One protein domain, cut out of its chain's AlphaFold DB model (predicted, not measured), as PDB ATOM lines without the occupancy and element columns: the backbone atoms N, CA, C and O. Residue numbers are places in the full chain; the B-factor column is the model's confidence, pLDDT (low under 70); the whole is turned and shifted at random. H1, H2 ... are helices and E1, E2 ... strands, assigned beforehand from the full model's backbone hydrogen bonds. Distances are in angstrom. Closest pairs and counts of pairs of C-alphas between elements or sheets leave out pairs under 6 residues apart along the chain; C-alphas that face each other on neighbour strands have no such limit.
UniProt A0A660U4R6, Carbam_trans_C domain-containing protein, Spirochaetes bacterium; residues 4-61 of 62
ATOM      1  N   SER A   4      11.344 -32.193 154.061       91.19
ATOM      2  CA  SER A   4      10.103 -31.416 153.968       91.19
ATOM      3  C   SER A   4       8.949 -32.283 153.476       91.19
ATOM      4  O   SER A   4       7.855 -32.227 154.025       91.19
ATOM      5  N   TYR A   5       9.201 -33.121 152.468       93.88
ATOM      6  CA  TYR A   5       8.189 -34.021 151.917       93.88
ATOM      7  C   TYR A   5       7.794 -35.123 152.909       93.88
ATOM      8  O   TYR A   5       6.616 -35.437 153.050       93.88
ATOM      9  N   ARG A   6       8.763 -35.659 153.666       95.31
ATOM     10  CA  ARG A   6       8.488 -36.610 154.755       95.31
ATOM     11  C   ARG A   6       7.545 -36.012 155.801       95.31
ATOM     12  O   ARG A   6       6.576 -36.662 156.174       95.31
ATOM     13  N   LYS A   7       7.796 -34.767 156.213       95.88
ATOM     14  CA  LYS A   7       6.952 -34.072 157.190       95.88
ATOM     15  C   LYS A   7       5.514 -33.904 156.689       95.88
ATOM     16  O   LYS A   7       4.588 -33.984 157.485       95.88
ATOM     17  N   ILE A   8       5.305 -33.699 155.385       95.75
ATOM     18  CA  ILE A   8       3.953 -33.654 154.799       95.75
ATOM     19  C   ILE A   8       3.250 -35.003 154.986       95.75
ATOM     20  O   ILE A   8       2.129 -35.031 155.478       95.75
ATOM     21  N   ILE A   9       3.919 -36.112 154.663       97.06
ATOM     22  CA  ILE A   9       3.350 -37.463 154.805       97.06
ATOM     23  C   ILE A   9       3.010 -37.781 156.269       97.06
ATOM     24  O   ILE A   9       1.955 -38.349 156.537       97.06
ATOM     25  N   GLU A  10       3.870 -37.392 157.212       97.25
ATOM     26  CA  GLU A  10       3.627 -37.562 158.653       97.25
ATOM     27  C   GLU A  10       2.377 -36.787 159.107       97.25
ATOM     28  O   GLU A  10       1.495 -37.369 159.727       97.25
ATOM     29  N   ASN A  11       2.220 -35.522 158.695       97.38
ATOM     30  CA  ASN A  11       0.998 -34.762 159.000       97.38
ATOM     31  C   ASN A  11      -0.254 -35.362 158.333       97.38
ATOM     32  O   ASN A  11      -1.336 -35.327 158.910       97.38
ATOM     33  N   VAL A  12      -0.136 -35.920 157.121       97.88
ATOM     34  CA  VAL A  12      -1.259 -36.608 156.456       97.88
ATOM     35  C   VAL A  12      -1.669 -37.861 157.230       97.88
ATOM     36  O   VAL A  12      -2.863 -38.136 157.339       97.88
ATOM     37  N   TYR A  13      -0.713 -38.590 157.809       98.19
ATOM     38  CA  TYR A  13      -1.003 -39.723 158.686       98.19
ATOM     39  C   TYR A  13      -1.750 -39.292 159.951       98.19
ATOM     40  O   TYR A  13      -2.770 -39.897 160.270       98.19
ATOM     41  N   ASP A  14      -1.311 -38.215 160.605       98.31
ATOM     42  CA  ASP A  14      -1.976 -37.693 161.807       98.31
ATOM     43  C   ASP A  14      -3.434 -37.272 161.528       98.31
ATOM     44  O   ASP A  14      -4.299 -37.408 162.393       98.31
ATOM     45  N   LEU A  15      -3.724 -36.793 160.310       97.75
ATOM     46  CA  LEU A  15      -5.063 -36.357 159.897       97.75
ATOM     47  C   LEU A  15      -5.967 -37.488 159.385       97.75
ATOM     48  O   LEU A  15      -7.176 -37.452 159.607       97.75
ATOM     49  N   SER A  16      -5.413 -38.453 158.649       97.62
ATOM     50  CA  SER A  16      -6.196 -39.446 157.892       97.62
ATOM     51  C   SER A  16      -6.050 -40.886 158.390       97.62
ATOM     52  O   SER A  16      -6.821 -41.752 157.980       97.62
ATOM     53  N   GLY A  17      -5.052 -41.172 159.230       98.12
ATOM     54  CA  GLY A  17      -4.654 -42.528 159.614       98.12
ATOM     55  C   GLY A  17      -3.892 -43.299 158.526       98.12
ATOM     56  O   GLY A  17      -3.501 -44.444 158.756       98.12
ATOM     57  N   LEU A  18      -3.646 -42.695 157.354       97.69
ATOM     58  CA  LEU A  18      -2.929 -43.307 156.232       97.69
ATOM     59  C   LEU A  18      -1.734 -42.431 155.801       97.69
ATOM     60  O   LEU A  18      -1.920 -41.270 155.455       97.69
ATOM     61  N   PRO A  19      -0.495 -42.957 155.759       97.06
ATOM     62  CA  PRO A  19       0.697 -42.176 155.414       97.06
ATOM     63  C   PRO A  19       0.935 -42.132 153.892       97.06
ATOM     64  O   PRO A  19       2.027 -42.455 153.420       97.06
ATOM     65  N   ILE A  20      -0.092 -41.815 153.096       95.62
ATOM     66  CA  ILE A  20      -0.032 -41.908 151.626       95.62
ATOM     67  C   ILE A  20      -0.611 -40.646 150.988       95.62
ATOM     68  O   ILE A  20      -1.664 -40.161 151.386       95.62
ATOM     69  N   ILE A  21       0.074 -40.147 149.955       95.88
ATOM     70  CA  ILE A  21      -0.387 -39.052 149.098       95.88
ATOM     71  C   ILE A  21      -0.242 -39.434 147.628       95.88
ATOM     72  O   ILE A  21       0.695 -40.142 147.251       95.88
ATOM     73  N   LEU A  22      -1.156 -38.938 146.794       95.94
ATOM     74  CA  LEU A  22      -1.027 -39.027 145.347       95.94
ATOM     75  C   LEU A  22      -0.074 -37.928 144.865       95.94
ATOM     76  O   LEU A  22      -0.318 -36.748 145.095       95.94
ATOM     77  N   ASN A  23       1.004 -38.324 144.195       94.12
ATOM     78  CA  ASN A  23       1.985 -37.410 143.620       94.12
ATOM     79  C   ASN A  23       1.972 -37.545 142.096       94.12
ATOM     80  O   ASN A  23       2.382 -38.580 141.570       94.12
ATOM     81  N   THR A  24       1.498 -36.519 141.399       92.94
ATOM     82  CA  THR A  24       1.470 -36.464 139.931       92.94
ATOM     83  C   THR A  24       2.409 -35.375 139.423       92.94
ATOM     84  O   THR A  24       2.881 -34.537 140.190       92.94
ATOM     85  N   SER A  25       2.693 -35.370 138.120       94.38
ATOM     86  CA  SER A  25       3.453 -34.282 137.505       94.38
ATOM     87  C   SER A  25       2.760 -32.943 137.748       94.38
ATOM     88  O   SER A  25       1.547 -32.830 137.577       94.38
ATOM     89  N   PHE A  26       3.536 -31.925 138.120       95.56
ATOM     90  CA  PHE A  26       3.033 -30.559 138.145       95.56
ATOM     91  C   PHE A  26       3.255 -29.925 136.771       95.56
ATOM     92  O   PHE A  26       4.349 -29.453 136.453       95.56
ATOM     93  N   ASN A  27       2.221 -29.999 135.938       92.44
ATOM     94  CA  ASN A  27       2.158 -29.443 134.592       92.44
ATOM     95  C   ASN A  27       0.701 -29.212 134.173       92.44
ATOM     96  O   ASN A  27      -0.228 -29.767 134.756       92.44
ATOM     97  N   MET A  28       0.508 -28.399 133.135       88.31
ATOM     98  CA  MET A  28      -0.755 -28.367 132.395       88.31
ATOM     99  C   MET A  28      -0.816 -29.549 131.422       88.31
ATOM    100  O   MET A  28       0.217 -30.132 131.087       88.31
ATOM    101  N   HIS A  29      -2.016 -29.902 130.954       84.12
ATOM    102  CA  HIS A  29      -2.180 -30.969 129.964       84.12
ATOM    103  C   HIS A  29      -1.278 -30.707 128.745       84.12
ATOM    104  O   HIS A  29      -1.257 -29.593 128.227       84.12
ATOM    105  N   GLU A  30      -0.496 -31.717 128.354       86.38
ATOM    106  CA  GLU A  30       0.490 -31.676 127.255       86.38
ATOM    107  C   GLU A  30       1.690 -30.723 127.445       86.38
ATOM    108  O   GLU A  30       2.553 -30.638 126.571       86.38
ATOM    109  N   ALA A  31       1.813 -30.057 128.597       89.50
ATOM    110  CA  ALA A  31       2.969 -29.226 128.926       89.50
ATOM    111  C   ALA A  31       4.074 -30.030 129.647       89.50
ATOM    112  O   ALA A  31       3.789 -31.007 130.355       89.50
ATOM    113  N   PRO A  32       5.352 -29.620 129.526       93.50
ATOM    114  CA  PRO A  32       6.426 -30.172 130.348       93.50
ATOM    115  C   PRO A  32       6.202 -29.864 131.835       93.50
ATOM    116  O   PRO A  32       5.461 -28.948 132.197       93.50
ATOM    117  N   ILE A  33       6.869 -30.631 132.701       95.94
ATOM    118  CA  ILE A  33       6.930 -30.336 134.138       95.94
ATOM    119  C   ILE A  33       7.532 -28.942 134.336       95.94
ATOM    120  O   ILE A  33       8.501 -28.584 133.663       95.94
ATOM    121  N   VAL A  34       6.953 -28.169 135.255       96.56
ATOM    122  CA  VAL A  34       7.420 -26.812 135.564       96.56
ATOM    123  C   VAL A  34       8.866 -26.819 136.069       96.56
ATOM    124  O   VAL A  34       9.240 -27.634 136.914       96.56
ATOM    125  N   CYS A  35       9.675 -25.878 135.577       96.31
ATOM    126  CA  CYS A  35      11.092 -25.760 135.947       96.31
ATOM    127  C   CYS A  35      11.459 -24.383 136.513       96.31
ATOM    128  O   CYS A  35      12.548 -24.226 137.068       96.31
ATOM    129  N   THR A  36      10.573 -23.393 136.394       96.19
ATOM    130  CA  THR A  36      10.782 -22.033 136.903       96.19
ATOM    131  C   THR A  36       9.639 -21.609 137.831       96.19
ATOM    132  O   THR A  36       8.524 -22.130 137.714       96.19
ATOM    133  N   PRO A  37       9.875 -20.678 138.777       96.44
ATOM    134  CA  PRO A  37       8.799 -20.093 139.572       96.44
ATOM    135  C   PRO A  37       7.691 -19.473 138.715       96.44
ATOM    136  O   PRO A  37       6.515 -19.596 139.050       96.44
ATOM    137  N   GLU A  38       8.057 -18.851 137.598       95.62
ATOM    138  CA  GLU A  38       7.134 -18.253 136.638       95.62
ATOM    139  C   GLU A  38       6.226 -19.312 135.998       95.62
ATOM    140  O   GLU A  38       5.009 -19.115 135.940       95.62
ATOM    141  N   ASP A  39       6.787 -20.457 135.587       95.38
ATOM    142  CA  ASP A  39       6.007 -21.584 135.062       95.38
ATOM    143  C   ASP A  39       5.051 -22.134 136.123       95.38
ATOM    144  O   ASP A  39       3.874 -22.346 135.837       95.38
ATOM    145  N   ALA A  40       5.523 -22.313 137.362       96.00
ATOM    146  CA  ALA A  40       4.703 -22.800 138.470       96.00
ATOM    147  C   ALA A  40       3.515 -21.870 138.759       96.00
ATOM    148  O   ALA A  40       2.389 -22.342 138.914       96.00
ATOM    149  N   VAL A  41       3.742 -20.552 138.791       95.12
ATOM    150  CA  VAL A  41       2.676 -19.559 138.994       95.12
ATOM    151  C   VAL A  41       1.703 -19.560 137.817       95.12
ATOM    152  O   VAL A  41       0.493 -19.558 138.029       95.12
ATOM    153  N   LYS A  42       2.198 -19.614 136.578       93.88
ATOM    154  CA  LYS A  42       1.342 -19.668 135.387       93.88
ATOM    155  C   LYS A  42       0.480 -20.933 135.368       93.88
ATOM    156  O   LYS A  42      -0.726 -20.830 135.156       93.88
ATOM    157  N   SER A  43       1.072 -22.101 135.623       94.50
ATOM    158  CA  SER A  43       0.345 -23.371 135.730       94.50
ATOM    159  C   SER A  43      -0.645 -23.372 136.892       94.50
ATOM    160  O   SER A  43      -1.731 -23.913 136.742       94.50
ATOM    161  N   PHE A  44      -0.322 -22.739 138.022       95.12
ATOM    162  CA  PHE A  44      -1.249 -22.599 139.145       95.12
ATOM    163  C   PHE A  44      -2.455 -21.715 138.813       95.12
ATOM    164  O   PHE A  44      -3.582 -22.113 139.073       95.12
ATOM    165  N   LEU A  45      -2.234 -20.556 138.185       92.69
ATOM    166  CA  LEU A  45      -3.308 -19.624 137.823       92.69
ATOM    167  C   LEU A  45      -4.241 -20.177 136.736       92.69
ATOM    168  O   LEU A  45      -5.416 -19.821 136.702       92.69
ATOM    169  N   GLN A  46      -3.707 -20.998 135.829       91.12
ATOM    170  CA  GLN A  46      -4.475 -21.649 134.763       91.12
ATOM    171  C   GLN A  46      -5.082 -22.985 135.199       91.12
ATOM    172  O   GLN A  46      -6.056 -23.441 134.604       91.12
ATOM    173  N   GLY A  47      -4.481 -23.629 136.197       83.88
ATOM    174  CA  GLY A  47      -4.929 -24.893 136.751       83.88
ATOM    175  C   GLY A  47      -6.075 -24.705 137.740       83.88
ATOM    176  O   GLY A  47      -6.185 -23.694 138.426       83.88
ATOM    177  N   HIS A  48      -6.928 -25.717 137.858       87.19
ATOM    178  CA  HIS A  48      -7.947 -25.786 138.907       87.19
ATOM    179  C   HIS A  48      -7.333 -26.343 140.201       87.19
ATOM    180  O   HIS A  48      -7.674 -27.440 140.634       87.19
ATOM    181  N   LEU A  49      -6.357 -25.624 140.761       93.69
ATOM    182  CA  LEU A  49      -5.635 -26.007 141.976       93.69
ATOM    183  C   LEU A  49      -6.042 -25.107 143.146       93.69
ATOM    184  O   LEU A  49      -6.180 -23.899 142.976       93.69
ATOM    185  N   ASP A  50      -6.163 -25.676 144.345       95.69
ATOM    186  CA  ASP A  50      -6.575 -24.923 145.538       95.69
ATOM    187  C   ASP A  50      -5.440 -24.072 146.130       95.69
ATOM    188  O   ASP A  50      -5.657 -22.959 146.617       95.69
ATOM    189  N   ALA A  51      -4.208 -24.593 146.103       96.88
ATOM    190  CA  ALA A  51      -3.044 -23.927 146.676       96.88
ATOM    191  C   ALA A  51      -1.735 -24.251 145.941       96.88
ATOM    192  O   ALA A  51      -1.540 -25.357 145.436       96.88
ATOM    193  N   LEU A  52      -0.805 -23.292 145.955       96.81
ATOM    194  CA  LEU A  52       0.574 -23.432 145.486       96.81
ATOM    195  C   LEU A  52       1.543 -23.181 146.642       96.81
ATOM    196  O   LEU A  52       1.619 -22.075 147.180       96.81
ATOM    197  N   SER A  53       2.332 -24.200 146.982       95.81
ATOM    198  CA  SER A  53       3.475 -24.079 147.890       95.81
ATOM    199  C   SER A  53       4.764 -23.964 147.077       95.81
ATOM    200  O   SER A  53       5.172 -24.930 146.433       95.81
ATOM    201  N   ILE A  54       5.430 -22.807 147.128       95.50
ATOM    202  CA  ILE A  54       6.679 -22.549 146.399       95.50
ATOM    203  C   ILE A  54       7.701 -21.827 147.285       95.50
ATOM    204  O   ILE A  54       7.498 -20.705 147.752       95.50
ATOM    205  N   GLY A  55       8.833 -22.484 147.547       92.44
ATOM    206  CA  GLY A  55       9.844 -21.966 148.469       92.44
ATOM    207  C   GLY A  55       9.275 -21.736 149.875       92.44
ATOM    208  O   GLY A  55       8.866 -22.680 150.541       92.44
ATOM    209  N   ARG A  56       9.270 -20.476 150.335       94.88
ATOM    210  CA  ARG A  56       8.724 -20.056 151.645       94.88
ATOM    211  C   ARG A  56       7.316 -19.455 151.553       94.88
ATOM    212  O   ARG A  56       6.851 -18.857 152.519       94.88
ATOM    213  N   PHE A  57       6.667 -19.576 150.401       96.31
ATOM    214  CA  PHE A  57       5.366 -18.978 150.134       96.31
ATOM    215  C   PHE A  57       4.298 -20.056 149.982       96.31
ATOM    216  O   PHE A  57       4.539 -21.108 149.387       96.31
ATOM    217  N   LEU A  58       3.111 -19.749 150.501       96.75
ATOM    218  CA  LEU A  58       1.888 -20.507 150.290       96.75
ATOM    219  C   LEU A  58       0.840 -19.546 149.731       96.75
ATOM    220  O   LEU A  58       0.526 -18.535 150.362       96.75
ATOM    221  N   VAL A  59       0.347 -19.845 148.535       96.94
ATOM    222  CA  VAL A  59      -0.647 -19.042 147.816       96.94
ATOM    223  C   VAL A  59      -1.918 -19.866 147.680       96.94
ATOM    224  O   VAL A  59      -1.841 -21.054 147.385       96.94
ATOM    225  N   PHE A  60      -3.070 -19.237 147.882       96.31
ATOM    226  CA  PHE A  60      -4.383 -19.857 147.714       96.31
ATOM    227  C   PHE A  60      -5.094 -19.238 146.517       96.31
ATOM    228  O   PHE A  60      -5.047 -18.015 146.343       96.31
ATOM    229  N   GLN A  61      -5.753 -20.076 145.722       88.44
ATOM    230  CA  GLN A  61      -6.617 -19.620 144.643       88.44
ATOM    231  C   GLN A  61      -7.916 -19.092 145.277       88.44
ATOM    232  O   GLN A  61      -8.452 -19.712 146.196       88.44
TER     233      GLN A  61
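Overview. This is residues 4 to 61 of the 62 residues of the protein "Carbam_trans_C domain-containing protein" of Spirochaetes bacterium (UniProt A0A660U4R6). This is a loose, open frame, with helix H1 at one end, helix H2 at the other, and the small hairpin of strands E1 and E2 between them on the H2 side. A long stretch with no named element, residues 17 to 36, runs from the H1 end to the H2 end. The printed part has 58 residues, with two named helices and two named strands in the order H1, H2, E1, E2; the sheet, E1 - E2, is antiparallel and the class is mixed, helices and strands. The whole is loose, with a radius of gyration of the C-alphas of 13.0 A and spans of 33 by 25 by 19 A.

Along the chain. Find C-alpha 4 at (10.103, -31.416, 153.968); from there H1, residues 4 to 16, runs 18.6 A. Go on to C-alpha 37 at (8.799, -20.093, 139.572), where H2, residues 37 to 46, begins; it measures 14.2 A. E1, residues 51 to 54, covers 9.8 A, and E2, residues 57 to 60, covers 10.1 A, ending at C-alpha 60 (-4.383, -19.857, 147.714).

Arrangement. Look first at H1, which is apart from H2, E1 and E2. In H1 and H2 every O i to N i+4 pair is within hydrogen-bond range. The closest C-alphas of H2 and E1 are those of Phe 44 and Leu 52, 6.7 A apart. H2 and E2 are apart. E1 and E2 form a hairpin, antiparallel with 165 degrees between their directions; N 52 and O 59, 2.9 A apart, are within hydrogen-bond range, as are N 57 and O 54 at 3.0 A.

Size, cuts and confidence. The two C-alphas farthest apart are those of Gly 17 and Glu 38, at 35.4 A. The printed part has no cut. The link from H1 to H2 is long, with 20 residues; those from H2 to E1 and from E1 to E2 are tight. The mean pLDDT of the printed part is 94.5, and no printed residue is under 70.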